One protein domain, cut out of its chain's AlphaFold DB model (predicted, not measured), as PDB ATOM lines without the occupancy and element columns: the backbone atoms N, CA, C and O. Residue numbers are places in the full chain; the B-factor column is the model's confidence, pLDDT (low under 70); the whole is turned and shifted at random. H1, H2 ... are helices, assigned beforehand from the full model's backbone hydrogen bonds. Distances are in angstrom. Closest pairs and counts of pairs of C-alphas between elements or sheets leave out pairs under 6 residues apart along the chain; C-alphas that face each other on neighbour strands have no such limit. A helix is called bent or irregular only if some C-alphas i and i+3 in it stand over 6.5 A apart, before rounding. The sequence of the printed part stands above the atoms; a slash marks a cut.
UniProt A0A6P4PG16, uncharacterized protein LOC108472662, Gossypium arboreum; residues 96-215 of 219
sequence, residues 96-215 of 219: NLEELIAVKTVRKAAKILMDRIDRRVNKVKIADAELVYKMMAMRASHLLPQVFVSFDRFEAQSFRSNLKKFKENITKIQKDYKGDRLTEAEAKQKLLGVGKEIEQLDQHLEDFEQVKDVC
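AT A GLANCE: This is residues 96 to 215 of the 219 residues of the protein "uncharacterized protein LOC108472662" of Gossypium arboreum (UniProt A0A6P4PG16). Three long helices, H2, H4 and H5, make an elongated, loosely formed up-and-down bundle, gathered where H2 and H5 begin and H4 ends, and spreading apart toward the other end. Short H1 packs on H5 at the gathered end, H3 folds back from the end of H2 at the far end, and residues 206 to 215, of which 206 to 214 belong to H5, stick out. The printed part has 120 residues with five named helices, H1 to H5 in order along the chain, and no named strand; the class is all helix. It is loose, with a radius of gyration of the C-alphas of 17.8 A, and spans 57 by 29 by 20 A.

IN THESE COORDINATES: H1 is residues 97 to 103, beginning at C-alpha 97 at (-8.198, 18.071, 37.465), 10.1 A from first to last C-alpha. H2, residues 106 to 137, is the longest by residues and measures 46.8 A, ending at C-alpha 137 at (5.162, 47.039, 61.353). H3, residues 141 to 154, measures 20.2 A and is irregular: C-alphas 142 and 145 are 7.2 A apart. H4, residues 156 to 178, measures 33.1 A. H5, residues 184 to 214, measures 44.9 A and ends at C-alpha 214 at (15.189, 35.005, 42.493).

HOW THE PARTS SIT: H2, H4 and H5 form the bundle, up and down, each running against the one before it. H2, with residues 106 to 121 alone, touches H4 at a shallow tilt of 20 degrees, opposite ways; the closest C-alphas, of Ala 110 and Ile 170, are 6.2 A apart. H4 and H5 form a helical hairpin at a shallow tilt of 13 degrees, with the C-alphas of Ile 173 and Ala 187 closest at 6.2 A. H2, with residues 106 to 113 alone, touches residues 184 to 195 of H5, running the same way at a shallow tilt of 22 degrees; the closest C-alphas are those of Val 106 and Lys 188, 5.9 A apart. H1 touches H5, with residues 188 to 195 of H5 alone, at a shallow tilt of 16 degrees, opposite ways; the C-alphas of Glu 98 and Leu 192 are closest, 6.4 A apart. H2 and H3 form the other helical hairpin, at 36 degrees, only just a steep tilt, with the C-alphas of Met 135 and Ser 141 closest at 5.3 A. H3 is apart from H1 and H5. Every O i to N i+4 pair is within hydrogen-bond range in H1, H2, H4 and H5, and 8 of 10 are in H3.

THE WHOLE: The two C-alphas farthest apart, of Arg 139 and Asp 180, are 57.4 A from each other. The printed part has no cut, and its four links between helices are tight. The mean pLDDT of the printed part is 84.0; residues 150 to 157 and 207 to 215 are under 70.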
ATOM      1  N   ASN A  96      -4.624  15.944  38.492       76.12
ATOM      2  CA  ASN A  96      -5.673  15.159  37.838       76.12
ATOM      3  C   ASN A  96      -6.993  15.941  37.709       76.12
ATOM      4  O   ASN A  96      -8.070  15.336  37.719       76.12
ATOM      5  N   LEU A  97      -6.969  17.280  37.631       81.62
ATOM      6  CA  LEU A  97      -8.198  18.071  37.465       81.62
ATOM      7  C   LEU A  97      -8.972  17.645  36.206       81.62
ATOM      8  O   LEU A  97     -10.196  17.508  36.257       81.62
ATOM      9  N   GLU A  98      -8.261  17.387  35.108       83.31
ATOM     10  CA  GLU A  98      -8.845  16.940  33.841       83.31
ATOM     11  C   GLU A  98      -9.591  15.602  34.009       83.31
ATOM     12  O   GLU A  98     -10.764  15.479  33.642       83.31
ATOM     13  N   GLU A  99      -8.961  14.635  34.681       84.31
ATOM     14  CA  GLU A  99      -9.551  13.332  35.016       84.31
ATOM     15  C   GLU A  99     -10.762  13.484  35.954       84.31
ATOM     16  O   GLU A  99     -11.826  12.893  35.739       84.31
ATOM     17  N   LEU A 100     -10.641  14.334  36.978       84.12
ATOM     18  CA  LEU A 100     -11.708  14.608  37.939       84.12
ATOM     19  C   LEU A 100     -12.940  15.222  37.271       84.12
ATOM     20  O   LEU A 100     -14.061  14.906  37.678       84.12
ATOM     21  N   ILE A 101     -12.757  16.095  36.277       86.00
ATOM     22  CA  ILE A 101     -13.854  16.696  35.509       86.00
ATOM     23  C   ILE A 101     -14.480  15.664  34.568       86.00
ATOM     24  O   ILE A 101     -15.708  15.603  34.479       86.00
ATOM     25  N   ALA A 102     -13.670  14.827  33.914       84.31
ATOM     26  CA  ALA A 102     -14.150  13.811  32.980       84.31
ATOM     27  C   ALA A 102     -15.030  12.747  33.667       84.31
ATOM     28  O   ALA A 102     -16.118  12.421  33.184       84.31
ATOM     29  N   VAL A 103     -14.594  12.246  34.828       88.44
ATOM     30  CA  VAL A 103     -15.267  11.147  35.544       88.44
ATOM     31  C   VAL A 103     -16.514  11.617  36.302       88.44
ATOM     32  O   VAL A 103     -17.477  10.865  36.468       88.44
ATOM     33  N   LYS A 104     -16.529  12.855  36.802       91.88
ATOM     34  CA  LYS A 104     -17.609  13.337  37.677       91.88
ATOM     35  C   LYS A 104     -18.799  13.883  36.893       91.88
ATOM     36  O   LYS A 104     -18.715  14.226  35.721       91.88
ATOM     37  N   THR A 105     -19.938  14.002  37.575       94.06
ATOM     38  CA  THR A 105     -21.113  14.697  37.032       94.06
ATOM     39  C   THR A 105     -20.826  16.189  36.861       94.06
ATOM     40  O   THR A 105     -20.052  16.756  37.635       94.06
ATOM     41  N   VAL A 106     -21.516  16.857  35.928       93.12
ATOM     42  CA  VAL A 106     -21.374  18.308  35.661       93.12
ATOM     43  C   VAL A 106     -21.463  19.134  36.946       93.12
ATOM     44  O   VAL A 106     -20.642  20.014  37.197       93.12
ATOM     45  N   ARG A 107     -22.420  18.809  37.825       94.50
ATOM     46  CA  ARG A 107     -22.591  19.493  39.116       94.50
ATOM     47  C   ARG A 107     -21.369  19.347  40.023       94.50
ATOM     48  O   ARG A 107     -20.957  20.325  40.641       94.50
ATOM     49  N   LYS A 108     -20.811  18.135  40.130       94.62
ATOM     50  CA  LYS A 108     -19.634  17.862  40.968       94.62
ATOM     51  C   LYS A 108     -18.370  18.482  40.366       94.62
ATOM     52  O   LYS A 108     -17.596  19.061  41.117       94.62
ATOM     53  N   ALA A 109     -18.193  18.401  39.049       93.00
ATOM     54  CA  ALA A 109     -17.081  19.024  38.333       93.00
ATOM     55  C   ALA A 109     -17.075  20.549  38.521       93.00
ATOM     56  O   ALA A 109     -16.086  21.121  38.965       93.00
ATOM     57  N   ALA A 110     -18.220  21.200  38.310       94.62
ATOM     58  CA  ALA A 110     -18.363  22.632  38.539       94.62
ATOM     59  C   ALA A 110     -18.120  23.029  40.004       94.62
ATOM     60  O   ALA A 110     -17.494  24.052  40.256       94.62
ATOM     61  N   LYS A 111     -18.560  22.215  40.978       95.31
ATOM     62  CA  LYS A 111     -18.255  22.467  42.395       95.31
ATOM     63  C   LYS A 111     -16.746  22.468  42.660       95.31
ATOM     64  O   LYS A 111     -16.269  23.360  43.342       95.31
ATOM     65  N   ILE A 112     -16.006  21.507  42.108       93.69
ATOM     66  CA  ILE A 112     -14.546  21.426  42.286       93.69
ATOM     67  C   ILE A 112     -13.863  22.695  41.780       93.69
ATOM     68  O   ILE A 112     -12.994  23.232  42.461       93.69
ATOM     69  N   LEU A 113     -14.280  23.190  40.614       93.75
ATOM     70  CA  LEU A 113     -13.733  24.422  40.047       93.75
ATOM     71  C   LEU A 113     -14.088  25.654  40.888       93.75
ATOM     72  O   LEU A 113     -13.215  26.475  41.148       93.75
ATOM     73  N   MET A 114     -15.330  25.760  41.372       95.19
ATOM     74  CA  MET A 114     -15.736  26.847  42.275       95.19
ATOM     75  C   MET A 114     -14.943  26.815  43.586       95.19
ATOM     76  O   MET A 114     -14.411  27.842  43.992       95.19
ATOM     77  N   ASP A 115     -14.785  25.636  44.196       93.75
ATOM     78  CA  ASP A 115     -13.995  25.458  45.418       93.75
ATOM     79  C   ASP A 115     -12.522  25.859  45.184       93.75
ATOM     80  O   ASP A 115     -11.895  26.457  46.061       93.75
ATOM     81  N   ARG A 116     -11.956  25.567  43.999       91.62
ATOM     82  CA  ARG A 116     -10.591  25.982  43.620       91.62
ATOM     83  C   ARG A 116     -10.486  27.504  43.492       91.62
ATOM     84  O   ARG A 116      -9.571  28.089  44.068       91.62
ATOM     85  N   ILE A 117     -11.441  28.148  42.816       92.19
ATOM     86  CA  ILE A 117     -11.507  29.614  42.702       92.19
ATOM     87  C   ILE A 117     -11.627  30.259  44.085       92.19
ATOM     88  O   ILE A 117     -10.860  31.163  44.401       92.19
ATOM     89  N   ASP A 118     -12.540  29.783  44.932       90.75
ATOM     90  CA  ASP A 118     -12.775  30.376  46.250       90.75
ATOM     91  C   ASP A 118     -11.526  30.265  47.148       90.75
ATOM     92  O   ASP A 118     -11.176  31.217  47.848       90.75
ATOM     93  N   ARG A 119     -10.776  29.153  47.070       90.19
ATOM     94  CA  ARG A 119      -9.466  29.031  47.740       90.19
ATOM     95  C   ARG A 119      -8.457  30.060  47.235       90.19
ATOM     96  O   ARG A 119      -7.727  30.624  48.049       90.19
ATOM     97  N   ARG A 120      -8.401  30.309  45.923       86.94
ATOM     98  CA  ARG A 120      -7.497  31.310  45.331       86.94
ATOM     99  C   ARG A 120      -7.875  32.727  45.757       86.94
ATOM    100  O   ARG A 120      -7.000  33.468  46.189       86.94
ATOM    101  N   VAL A 121      -9.165  33.068  45.743       86.25
ATOM    102  CA  VAL A 121      -9.660  34.346  46.286       86.25
ATOM    103  C   VAL A 121      -9.230  34.511  47.744       86.25
ATOM    104  O   VAL A 121      -8.743  35.571  48.126       86.25
ATOM    105  N   ASN A 122      -9.365  33.461  48.557       86.19
ATOM    106  CA  ASN A 122      -8.979  33.525  49.962       86.19
ATOM    107  C   ASN A 122      -7.466  33.715  50.156       86.19
ATOM    108  O   ASN A 122      -7.064  34.493  51.014       86.19
ATOM    109  N   LYS A 123      -6.628  33.055  49.345       84.38
ATOM    110  CA  LYS A 123      -5.170  33.268  49.369       84.38
ATOM    111  C   LYS A 123      -4.799  34.722  49.068       84.38
ATOM    112  O   LYS A 123      -3.991  35.285  49.795       84.38
ATOM    113  N   VAL A 124      -5.419  35.335  48.057       81.31
ATOM    114  CA  VAL A 124      -5.177  36.750  47.721       81.31
ATOM    115  C   VAL A 124      -5.537  37.660  48.890       81.31
ATOM    116  O   VAL A 124      -4.733  38.499  49.269       81.31
ATOM    117  N   LYS A 125      -6.696  37.443  49.521       83.06
ATOM    118  CA  LYS A 125      -7.111  38.235  50.690       83.06
ATOM    119  C   LYS A 125      -6.121  38.141  51.850       83.06
ATOM    120  O   LYS A 125      -5.865  39.139  52.513       83.06
ATOM    121  N   ILE A 126      -5.583  36.947  52.101       84.19
ATOM    122  CA  ILE A 126      -4.562  36.746  53.137       84.19
ATOM    123  C   ILE A 126      -3.282  37.501  52.766       84.19
ATOM    124  O   ILE A 126      -2.748  38.216  53.605       84.19
ATOM    125  N   ALA A 127      -2.829  37.407  51.512       81.44
ATOM    126  CA  ALA A 127      -1.638  38.114  51.046       81.44
ATOM    127  C   ALA A 127      -1.779  39.644  51.159       81.44
ATOM    128  O   ALA A 127      -0.841  40.316  51.588       81.44
ATOM    129  N   ASP A 128      -2.956  40.194  50.842       79.44
ATOM    130  CA  ASP A 128      -3.231  41.622  51.033       79.44
ATOM    131  C   ASP A 128      -3.141  42.011  52.515       79.44
ATOM    132  O   ASP A 128      -2.521  43.015  52.864       79.44
ATOM    133  N   ALA A 129      -3.735  41.206  53.403       80.50
ATOM    134  CA  ALA A 129      -3.703  41.458  54.840       80.50
ATOM    135  C   ALA A 129      -2.273  41.382  55.403       80.50
ATOM    136  O   ALA A 129      -1.878  42.217  56.218       80.50
ATOM    137  N   GLU A 130      -1.465  40.426  54.938       83.38
ATOM    138  CA  GLU A 130      -0.051  40.322  55.307       83.38
ATOM    139  C   GLU A 130       0.763  41.534  54.840       83.38
ATOM    140  O   GLU A 130       1.630  42.008  55.580       83.38
ATOM    141  N   LEU A 131       0.489  42.060  53.641       82.12
ATOM    142  CA  LEU A 131       1.122  43.280  53.140       82.12
ATOM    143  C   LEU A 131       0.798  44.473  54.045       82.12
ATOM    144  O   LEU A 131       1.713  45.179  54.473       82.12
ATOM    145  N   VAL A 132      -0.481  44.658  54.388       81.94
ATOM    146  CA  VAL A 132      -0.924  45.716  55.311       81.94
ATOM    147  C   VAL A 132      -0.187  45.610  56.642       81.94
ATOM    148  O   VAL A 132       0.412  46.586  57.098       81.94
ATOM    149  N   TYR A 133      -0.165  44.413  57.229       81.00
ATOM    150  CA  TYR A 133       0.491  44.172  58.508       81.00
ATOM    151  C   TYR A 133       1.996  44.470  58.459       81.00
ATOM    152  O   TYR A 133       2.525  45.147  59.343       81.00
ATOM    153  N   LYS A 134       2.697  44.035  57.402       83.38
ATOM    154  CA  LYS A 134       4.126  44.335  57.210       83.38
ATOM    155  C   LYS A 134       4.378  45.838  57.108       83.38
ATOM    156  O   LYS A 134       5.296  46.346  57.749       83.38
ATOM    157  N   MET A 135       3.566  46.569  56.346       82.00
ATOM    158  CA  MET A 135       3.735  48.019  56.203       82.00
ATOM    159  C   MET A 135       3.440  48.765  57.507       82.00
ATOM    160  O   MET A 135       4.159  49.707  57.836       82.00
ATOM    161  N   MET A 136       2.453  48.321  58.289       81.69
ATOM    162  CA  MET A 136       2.224  48.846  59.639       81.69
ATOM    163  C   MET A 136       3.429  48.599  60.554       81.69
ATOM    164  O   MET A 136       3.895  49.531  61.208       81.69
ATOM    165  N   ALA A 137       3.983  47.382  60.556       84.81
ATOM    166  CA  ALA A 137       5.162  47.039  61.353       84.81
ATOM    167  C   ALA A 137       6.387  47.900  60.990       84.81
ATOM    168  O   ALA A 137       7.149  48.300  61.868       84.81
ATOM    169  N   MET A 138       6.536  48.255  59.711       86.25
ATOM    170  CA  MET A 138       7.596  49.144  59.219       86.25
ATOM    171  C   MET A 138       7.282  50.641  59.381       86.25
ATOM    172  O   MET A 138       8.062  51.475  58.926       86.25
ATOM    173  N   ARG A 139       6.150  51.014  60.000       85.56
ATOM    174  CA  ARG A 139       5.653  52.407  60.081       85.56
ATOM    175  C   ARG A 139       5.496  53.083  58.707       85.56
ATOM    176  O   ARG A 139       5.507  54.306  58.583       85.56
ATOM    177  N   ALA A 140       5.294  52.275  57.675       83.62
ATOM    178  CA  ALA A 140       5.101  52.677  56.290       83.62
ATOM    179  C   ALA A 140       3.613  52.683  55.888       83.62
ATOM    180  O   ALA A 140       3.292  52.674  54.703       83.62
ATOM    181  N   SER A 141       2.686  52.703  56.854       84.19
ATOM    182  CA  SER A 141       1.236  52.704  56.596       84.19
ATOM    183  C   SER A 141       0.783  53.886  55.733       84.19
ATOM    184  O   SER A 141      -0.137  53.744  54.936       84.19
ATOM    185  N   HIS A 142       1.473  55.024  55.824       82.31
ATOM    186  CA  HIS A 142       1.230  56.198  54.983       82.31
ATOM    187  C   HIS A 142       1.427  55.929  53.477       82.31
ATOM    188  O   HIS A 142       0.882  56.659  52.655       82.31
ATOM    189  N   LEU A 143       2.168  54.876  53.107       84.12
ATOM    190  CA  LEU A 143       2.383  54.463  51.716       84.12
ATOM    191  C   LEU A 143       1.319  53.484  51.205       84.12
ATOM    192  O   LEU A 143       1.262  53.248  49.998       84.12
ATOM    193  N   LEU A 144       0.467  52.929  52.078       80.31
ATOM    194  CA  LEU A 144      -0.566  51.960  51.688       80.31
ATOM    195  C   LEU A 144      -1.448  52.455  50.535       80.31
ATOM    196  O   LEU A 144      -1.612  51.693  49.584       80.31
ATOM    197  N   PRO A 145      -1.959  53.706  50.524       81.00
ATOM    198  CA  PRO A 145      -2.778  54.185  49.410       81.00
ATOM    199  C   PRO A 145      -2.035  54.125  48.070       81.00
ATOM    200  O   PRO A 145      -2.592  53.695  47.063       81.00
ATOM    201  N   GLN A 146      -0.756  54.507  48.055       79.81
ATOM    202  CA  GLN A 146       0.054  54.520  46.839       79.81
ATOM    203  C   GLN A 146       0.410  53.101  46.383       79.81
ATOM    204  O   GLN A 146       0.355  52.808  45.186       79.81
ATOM    205  N   VAL A 147       0.729  52.206  47.322       74.38
ATOM    206  CA  VAL A 147       0.990  50.792  47.033       74.38
ATOM    207  C   VAL A 147      -0.260  50.110  46.498       74.38
ATOM    208  O   VAL A 147      -0.153  49.433  45.483       74.38
ATOM    209  N   PHE A 148      -1.438  50.337  47.081       72.69
ATOM    210  CA  PHE A 148      -2.681  49.748  46.580       72.69
ATOM    211  C   PHE A 148      -3.057  50.257  45.195       72.69
ATOM    212  O   PHE A 148      -3.311  49.445  44.316       72.69
ATOM    213  N   VAL A 149      -2.974  51.567  44.941       71.75
ATOM    214  CA  VAL A 149      -3.227  52.121  43.598       71.75
ATOM    215  C   VAL A 149      -2.283  51.519  42.552       71.75
ATOM    216  O   VAL A 149      -2.674  51.255  41.415       71.75
ATOM    217  N   SER A 150      -1.027  51.282  42.930       68.62
ATOM    218  CA  SER A 150      -0.042  50.644  42.054       68.62
ATOM    219  C   SER A 150      -0.348  49.155  41.863       68.62
ATOM    220  O   SER A 150      -0.321  48.646  40.747       68.62
ATOM    221  N   PHE A 151      -0.690  48.456  42.939       66.75
ATOM    222  CA  PHE A 151      -0.989  47.027  42.954       66.75
ATOM    223  C   PHE A 151      -2.260  46.682  42.165       66.75
ATOM    224  O   PHE A 151      -2.264  45.724  41.383       66.75
ATOM    225  N   ASP A 152      -3.293  47.516  42.293       60.88
ATOM    226  CA  ASP A 152      -4.517  47.474  41.493       60.88
ATOM    227  C   ASP A 152      -4.200  47.619  40.000       60.88
ATOM    228  O   ASP A 152      -4.760  46.919  39.158       60.88
ATOM    229  N   ARG A 153      -3.227  48.465  39.647       54.25
ATOM    230  CA  ARG A 153      -2.891  48.748  38.249       54.25
ATOM    231  C   ARG A 153      -2.096  47.642  37.549       54.25
ATOM    232  O   ARG A 153      -2.216  47.522  36.331       54.25
ATOM    233  N   PHE A 154      -1.277  46.873  38.267       54.94
ATOM    234  CA  PHE A 154      -0.266  46.018  37.630       54.94
ATOM    235  C   PHE A 154      -0.613  44.528  37.555       54.94
ATOM    236  O   PHE A 154      -0.251  43.904  36.561       54.94
ATOM    237  N   GLU A 155      -1.311  43.933  38.531       56.25
ATOM    238  CA  GLU A 155      -1.395  42.459  38.532       56.25
ATOM    239  C   GLU A 155      -2.560  41.854  39.313       56.25
ATOM    240  O   GLU A 155      -3.252  40.955  38.822       56.25
ATOM    241  N   ALA A 156      -2.852  42.380  40.502       60.34
ATOM    242  CA  ALA A 156      -3.888  41.816  41.357       60.34
ATOM    243  C   ALA A 156      -5.290  41.992  40.770       60.34
ATOM    244  O   ALA A 156      -6.135  41.107  40.909       60.34
ATOM    245  N   GLN A 157      -5.538  43.088  40.052       63.66
ATOM    246  CA  GLN A 157      -6.818  43.316  39.389       63.66
ATOM    247  C   GLN A 157      -7.002  42.422  38.156       63.66
ATOM    248  O   GLN A 157      -8.113  41.946  37.910       63.66
ATOM    249  N   SER A 158      -5.922  42.104  37.433       73.75
ATOM    250  CA  SER A 158      -5.949  41.100  36.358       73.75
ATOM    251  C   SER A 158      -6.289  39.718  36.926       73.75
ATOM    252  O   SER A 158      -7.219  39.055  36.468       73.75
ATOM    253  N   PHE A 159      -5.636  39.323  38.020       81.19
ATOM    254  CA  PHE A 159      -5.912  38.046  38.672       81.19
ATOM    255  C   PHE A 159      -7.345  37.962  39.232       81.19
ATOM    256  O   PHE A 159      -8.076  37.013  38.941       81.19
ATOM    257  N   ARG A 160      -7.799  38.979  39.978       82.50
ATOM    258  CA  ARG A 160      -9.163  39.039  40.544       82.50
ATOM    259  C   ARG A 160     -10.239  39.041  39.462       82.50
ATOM    260  O   ARG A 160     -11.237  38.330  39.592       82.50
ATOM    261  N   SER A 161     -10.039  39.808  38.391       85.94
ATOM    262  CA  SER A 161     -10.988  39.855  37.274       85.94
ATOM    263  C   SER A 161     -11.081  38.511  36.549       85.94
ATOM    264  O   SER A 161     -12.193  38.062  36.264       85.94
ATOM    265  N   ASN A 162      -9.958  37.813  36.350       90.25
ATOM    266  CA  ASN A 162      -9.952  36.456  35.801       90.25
ATOM    267  C   ASN A 162     -10.701  35.468  36.704       90.25
ATOM    268  O   ASN A 162     -11.586  34.758  36.225       90.25
ATOM    269  N   LEU A 163     -10.443  35.472  38.017       90.25
ATOM    270  CA  LEU A 163     -11.164  34.611  38.963       90.25
ATOM    271  C   LEU A 163     -12.678  34.864  38.947       90.25
ATOM    272  O   LEU A 163     -13.471  33.917  38.939       90.25
ATOM    273  N   LYS A 164     -13.090  36.136  38.895       91.25
ATOM    274  CA  LYS A 164     -14.501  36.514  38.770       91.25
ATOM    275  C   LYS A 164     -15.104  35.992  37.465       91.25
ATOM    276  O   LYS A 164     -16.165  35.366  37.488       91.25
ATOM    277  N   LYS A 165     -14.402  36.169  36.344       93.88
ATOM    278  CA  LYS A 165     -14.819  35.677  35.025       93.88
ATOM    279  C   LYS A 165     -14.982  34.156  35.011       93.88
ATOM    280  O   LYS A 165     -15.977  33.652  34.493       93.88
ATOM    281  N   PHE A 166     -14.068  33.408  35.628       94.44
ATOM    282  CA  PHE A 166     -14.193  31.952  35.741       94.44
ATOM    283  C   PHE A 166     -15.422  31.543  36.558       94.44
ATOM    284  O   PHE A 166     -16.169  30.653  36.149       94.44
ATOM    285  N   LYS A 167     -15.688  32.236  37.672       94.88
ATOM    286  CA  LYS A 167     -16.871  32.006  38.516       94.88
ATOM    287  C   LYS A 167     -18.173  32.236  37.745       94.88
ATOM    288  O   LYS A 167     -19.107  31.429  37.826       94.88
ATOM    289  N   GLU A 168     -18.226  33.308  36.961       95.88
ATOM    290  CA  GLU A 168     -19.351  33.624  36.077       95.88
ATOM    291  C   GLU A 168     -19.521  32.564  34.980       95.88
ATOM    292  O   GLU A 168     -20.632  32.065  34.781       95.88
ATOM    293  N   ASN A 169     -18.429  32.143  34.335       96.69
ATOM    294  CA  ASN A 169     -18.439  31.101  33.307       96.69
ATOM    295  C   ASN A 169     -18.968  29.765  33.844       96.69
ATOM    296  O   ASN A 169     -19.863  29.172  33.240       96.69
ATOM    297  N   ILE A 170     -18.484  29.306  35.002       96.38
ATOM    298  CA  ILE A 170     -18.954  28.059  35.628       96.38
ATOM    299  C   ILE A 170     -20.441  28.159  35.972       96.38
ATOM    300  O   ILE A 170     -21.209  27.234  35.697       96.38
ATOM    301  N   THR A 171     -20.865  29.294  36.531       96.62
ATOM    302  CA  THR A 171     -22.272  29.541  36.867       96.62
ATOM    303  C   THR A 171     -23.153  29.515  35.619       96.62
ATOM    304  O   THR A 171     -24.238  28.928  35.641       96.62
ATOM    305  N   LYS A 172     -22.689  30.108  34.514       97.19
ATOM    306  CA  LYS A 172     -23.384  30.089  33.224       97.19
ATOM    307  C   LYS A 172     -23.503  28.668  32.675       97.19
ATOM    308  O   LYS A 172     -24.611  28.247  32.368       97.19
ATOM    309  N   ILE A 173     -22.412  27.897  32.661       96.50
ATOM    310  CA  ILE A 173     -22.422  26.494  32.209       96.50
ATOM    311  C   ILE A 173     -23.406  25.659  33.040       96.50
ATOM    312  O   ILE A 173     -24.180  24.882  32.487       96.50
ATOM    313  N   GLN A 174     -23.430  25.842  34.364       96.31
ATOM    314  CA  GLN A 174     -24.390  25.150  35.227       96.31
ATOM    315  C   GLN A 174     -25.844  25.535  34.935       96.31
ATOM    316  O   GLN A 174     -26.717  24.669  35.005       96.31
ATOM    317  N   LYS A 175     -26.124  26.814  34.658       96.25
ATOM    318  CA  LYS A 175     -27.471  27.279  34.293       96.25
ATOM    319  C   LYS A 175     -27.902  26.712  32.944       96.25
ATOM    320  O   LYS A 175     -29.009  26.196  32.847       96.25
ATOM    321  N   ASP A 176     -27.018  26.755  31.953       96.62
ATOM    322  CA  ASP A 176     -27.291  26.256  30.607       96.62
ATOM    323  C   ASP A 176     -27.517  24.734  30.611       96.62
ATOM    324  O   ASP A 176     -28.461  24.262  29.988       96.62
ATOM    325  N   TYR A 177     -26.733  23.973  31.385       95.69
ATOM    326  CA  TYR A 177     -26.937  22.529  31.562       95.69
ATOM    327  C   TYR A 177     -28.256  22.195  32.277       95.69
ATOM    328  O   TYR A 177     -28.957  21.281  31.872       95.69
ATOM    329  N   LYS A 178     -28.628  22.944  33.326       94.50
ATOM    330  CA  LYS A 178     -29.916  22.747  34.023       94.50
ATOM    331  C   LYS A 178     -31.129  23.137  33.181       94.50
ATOM    332  O   LYS A 178     -32.222  22.671  33.468       94.50
ATOM    333  N   GLY A 179     -30.950  24.057  32.237       95.44
ATOM    334  CA  GLY A 179     -31.992  24.491  31.308       95.44
ATOM    335  C   GLY A 179     -32.027  23.675  30.019       95.44
ATOM    336  O   GLY A 179     -32.563  24.182  29.037       95.44
ATOM    337  N   ASP A 180     -31.386  22.500  29.997       93.44
ATOM    338  CA  ASP A 180     -31.285  21.586  28.853       93.44
ATOM    339  C   ASP A 180     -30.721  22.228  27.568       93.44
ATOM    340  O   ASP A 180     -30.897  21.722  26.463       93.44
ATOM    341  N   ARG A 181     -29.997  23.350  27.704       95.69
ATOM    342  CA  ARG A 181     -29.329  24.055  26.592       95.69
ATOM    343  C   ARG A 181     -27.968  23.461  26.250       95.69
ATOM    344  O   ARG A 181     -27.387  23.830  25.233       95.69
ATOM    345  N   LEU A 182     -27.427  22.621  27.131       95.12
ATOM    346  CA  LEU A 182     -26.176  21.899  26.938       95.12
ATOM    347  C   LEU A 182     -26.372  20.435  27.294       95.12
ATOM    348  O   LEU A 182     -26.944  20.115  28.336       95.12
ATOM    349  N   THR A 183     -25.809  19.560  26.472       95.94
ATOM    350  CA  THR A 183     -25.667  18.144  26.810       95.94
ATOM    351  C   THR A 183     -24.627  17.948  27.917       95.94
ATOM    352  O   THR A 183     -23.795  18.820  28.191       95.94
ATOM    353  N   GLU A 184     -24.629  16.777  28.564       93.88
ATOM    354  CA  GLU A 184     -23.624  16.456  29.586       93.88
ATOM    355  C   GLU A 184     -22.193  16.521  29.029       93.88
ATOM    356  O   GLU A 184     -21.303  17.055  29.693       93.88
ATOM    357  N   ALA A 185     -21.976  16.029  27.805       93.44
ATOM    358  CA  ALA A 185     -20.668  16.047  27.158       93.44
ATOM    359  C   ALA A 185     -20.181  17.481  26.892       93.44
ATOM    360  O   ALA A 185     -19.064  17.831  27.274       93.44
ATOM    361  N   GLU A 186     -21.036  18.339  26.327       95.56
ATOM    362  CA  GLU A 186     -20.699  19.743  26.057       95.56
ATOM    363  C   GLU A 186     -20.443  20.529  27.346       95.56
ATOM    364  O   GLU A 186     -19.503  21.321  27.425       95.56
ATOM    365  N   ALA A 187     -21.260  20.306  28.379       95.44
ATOM    366  CA  ALA A 187     -21.076  20.954  29.669       95.44
ATOM    367  C   ALA A 187     -19.744  20.540  30.313       95.44
ATOM    368  O   ALA A 187     -19.009  21.405  30.794       95.44
ATOM    369  N   LYS A 188     -19.390  19.247  30.278       94.12
ATOM    370  CA  LYS A 188     -18.087  18.763  30.764       94.12
ATOM    371  C   LYS A 188     -16.928  19.344  29.966       94.12
ATOM    372  O   LYS A 188     -15.974  19.811  30.577       94.12
ATOM    373  N   GLN A 189     -17.024  19.386  28.639       94.69
ATOM    374  CA  GLN A 189     -15.984  19.963  27.786       94.69
ATOM    375  C   GLN A 189     -15.765  21.454  28.082       94.69
ATOM    376  O   GLN A 189     -14.626  21.904  28.187       94.69
ATOM    377  N   LYS A 190     -16.841  22.226  28.285       96.06
ATOM    378  CA  LYS A 190     -16.734  23.642  28.670       96.06
ATOM    379  C   LYS A 190     -16.132  23.824  30.064       96.06
ATOM    380  O   LYS A 190     -15.294  24.702  30.243       96.06
ATOM    381  N   LEU A 191     -16.516  22.994  31.040       96.31
ATOM    382  CA  LEU A 191     -15.893  23.008  32.370       96.31
ATOM    383  C   LEU A 191     -14.408  22.645  32.299       96.31
ATOM    384  O   LEU A 191     -13.612  23.238  33.019       96.31
ATOM    385  N   LEU A 192     -14.031  21.724  31.412       94.56
ATOM    386  CA  LEU A 192     -12.638  21.373  31.157       94.56
ATOM    387  C   LEU A 192     -11.840  22.574  30.648       94.56
ATOM    388  O   LEU A 192     -10.752  22.835  31.144       94.56
ATOM    389  N   GLY A 193     -12.408  23.327  29.699       93.94
ATOM    390  CA  GLY A 193     -11.814  24.566  29.196       93.94
ATOM    391  C   GLY A 193     -11.553  25.574  30.315       93.94
ATOM    392  O   GLY A 193     -10.429  26.039  30.464       93.94
ATOM    393  N   VAL A 194     -12.549  25.819  31.176       94.81
ATOM    394  CA  VAL A 194     -12.373  26.702  32.343       94.81
ATOM    395  C   VAL A 194     -11.325  26.152  33.319       94.81
ATOM    396  O   VAL A 194     -10.546  26.916  33.878       94.81
ATOM    397  N   GLY A 195     -11.272  24.831  33.517       93.12
ATOM    398  CA  GLY A 195     -10.244  24.186  34.335       93.12
ATOM    399  C   GLY A 195      -8.824  24.457  33.832       93.12
ATOM    400  O   GLY A 195      -7.963  24.816  34.630       93.12
ATOM    401  N   LYS A 196      -8.609  24.374  32.514       92.38
ATOM    402  CA  LYS A 196      -7.318  24.680  31.874       92.38
ATOM    403  C   LYS A 196      -6.937  26.151  32.011       92.38
ATOM    404  O   LYS A 196      -5.786  26.452  32.295       92.38
ATOM    405  N   GLU A 197      -7.895  27.062  31.853       92.31
ATOM    406  CA  GLU A 197      -7.660  28.499  32.061       92.31
ATOM    407  C   GLU A 197      -7.244  28.800  33.513       92.31
ATOM    408  O   GLU A 197      -6.354  29.617  33.748       92.31
ATOM    409  N   ILE A 198      -7.841  28.109  34.493       91.00
ATOM    410  CA  ILE A 198      -7.450  28.223  35.907       91.00
ATOM    411  C   ILE A 198      -6.034  27.683  36.132       91.00
ATOM    412  O   ILE A 198      -5.257  28.318  36.835       91.00
ATOM    413  N   GLU A 199      -5.676  26.541  35.542       89.50
ATOM    414  CA  GLU A 199      -4.318  25.987  35.651       89.50
ATOM    415  C   GLU A 199      -3.257  26.892  35.027       89.50
ATOM    416  O   GLU A 199      -2.201  27.085  35.620       89.50
ATOM    417  N   GLN A 200      -3.543  27.503  33.879       88.06
ATOM    418  CA  GLN A 200      -2.640  28.480  33.265       88.06
ATOM    419  C   GLN A 200      -2.431  29.701  34.162       88.06
ATOM    420  O   GLN A 200      -1.308  30.179  34.306       88.06
ATOM    421  N   LEU A 201      -3.505  30.196  34.783       86.19
ATOM    422  CA  LEU A 201      -3.417  31.311  35.721       86.19
ATOM    423  C   LEU A 201      -2.626  30.927  36.983       86.19
ATOM    424  O   LEU A 201      -1.868  31.740  37.504       86.19
ATOM    425  N   ASP A 202      -2.789  29.690  37.453       83.75
ATOM    426  CA  ASP A 202      -2.052  29.144  38.589       83.75
ATOM    427  C   ASP A 202      -0.549  29.027  38.284       83.75
ATOM    428  O   ASP A 202       0.260  29.470  39.095       83.75
ATOM    429  N   GLN A 203      -0.177  28.521  37.103       83.12
ATOM    430  CA  GLN A 203       1.221  28.442  36.669       83.12
ATOM    431  C   GLN A 203       1.857  29.831  36.568       83.12
ATOM    432  O   GLN A 203       2.954  30.051  37.069       83.12
ATOM    433  N   HIS A 204       1.142  30.787  35.973       79.75
ATOM    434  CA  HIS A 204       1.622  32.160  35.852       79.75
ATOM    435  C   HIS A 204       1.912  32.766  37.233       79.75
ATOM    436  O   HIS A 204       2.950  33.385  37.425       79.75
ATOM    437  N   LEU A 205       1.044  32.543  38.226       75.38
ATOM    438  CA  LEU A 205       1.304  32.992  39.597       75.38
ATOM    439  C   LEU A 205       2.556  32.361  40.214       75.38
ATOM    440  O   LEU A 205       3.320  33.065  40.869       75.38
ATOM    441  N   GLU A 206       2.754  31.057  40.034       75.38
ATOM    442  CA  GLU A 206       3.926  30.355  40.569       75.38
ATOM    443  C   GLU A 206       5.226  30.862  39.939       75.38
ATOM    444  O   GLU A 206       6.229  31.019  40.638       75.38
ATOM    445  N   ASP A 207       5.204  31.181  38.645       68.31
ATOM    446  CA  ASP A 207       6.341  31.781  37.949       68.31
ATOM    447  C   ASP A 207       6.640  33.189  38.505       68.31
ATOM    448  O   ASP A 207       7.800  33.540  38.731       68.31
ATOM    449  N   PHE A 208       5.607  33.982  38.815       64.81
ATOM    450  CA  PHE A 208       5.759  35.302  39.442       64.81
ATOM    451  C   PHE A 208       6.280  35.242  40.885       64.81
ATOM    452  O   PHE A 208       7.092  36.084  41.282       64.81
ATOM    453  N   GLU A 209       5.847  34.261  41.681       65.31
ATOM    454  CA  GLU A 209       6.388  34.023  43.026       65.31
ATOM    455  C   GLU A 209       7.865  33.601  42.965       65.31
ATOM    456  O   GLU A 209       8.687  34.147  43.700       65.31
ATOM    457  N   GLN A 210       8.241  32.732  42.022       57.75
ATOM    458  CA  GLN A 210       9.639  32.334  41.822       57.75
ATOM    459  C   GLN A 210      10.530  33.503  41.384       57.75
ATOM    460  O   GLN A 210      11.658  33.625  41.858       57.75
ATOM    461  N   VAL A 211      10.043  34.400  40.520       50.41
ATOM    462  CA  VAL A 211      10.806  35.596  40.122       50.41
ATOM    463  C   VAL A 211      11.031  36.538  41.311       50.41
ATOM    464  O   VAL A 211      12.114  37.110  41.423       50.41
ATOM    465  N   LYS A 212      10.069  36.670  42.238       52.94
ATOM    466  CA  LYS A 212      10.256  37.457  43.473       52.94
ATOM    467  C   LYS A 212      11.354  36.882  44.372       52.94
ATOM    468  O   LYS A 212      12.159  37.654  44.891       52.94
ATOM    469  N   ASP A 213      11.430  35.558  44.489       48.59
ATOM    470  CA  ASP A 213      12.472  34.875  45.265       48.59
ATOM    471  C   ASP A 213      13.860  34.966  44.597       48.59
ATOM    472  O   ASP A 213      14.871  35.121  45.282       48.59
ATOM    473  N   VAL A 214      13.927  34.928  43.258       45.16
ATOM    474  CA  VAL A 214      15.189  35.005  42.493       45.16
ATOM    475  C   VAL A 214      15.723  36.436  42.379       45.16
ATOM    476  O   VAL A 214      16.935  36.641  42.413       45.16
ATOM    477  N   CYS A 215      14.852  37.444  42.274       39.38
ATOM    478  CA  CYS A 215      15.275  38.841  42.153       39.38
ATOM    479  C   CYS A 215      15.762  39.467  43.464       39.38
ATOM    480  O   CYS A 215      16.170  40.627  43.437       39.38
TER     481      CYS A 215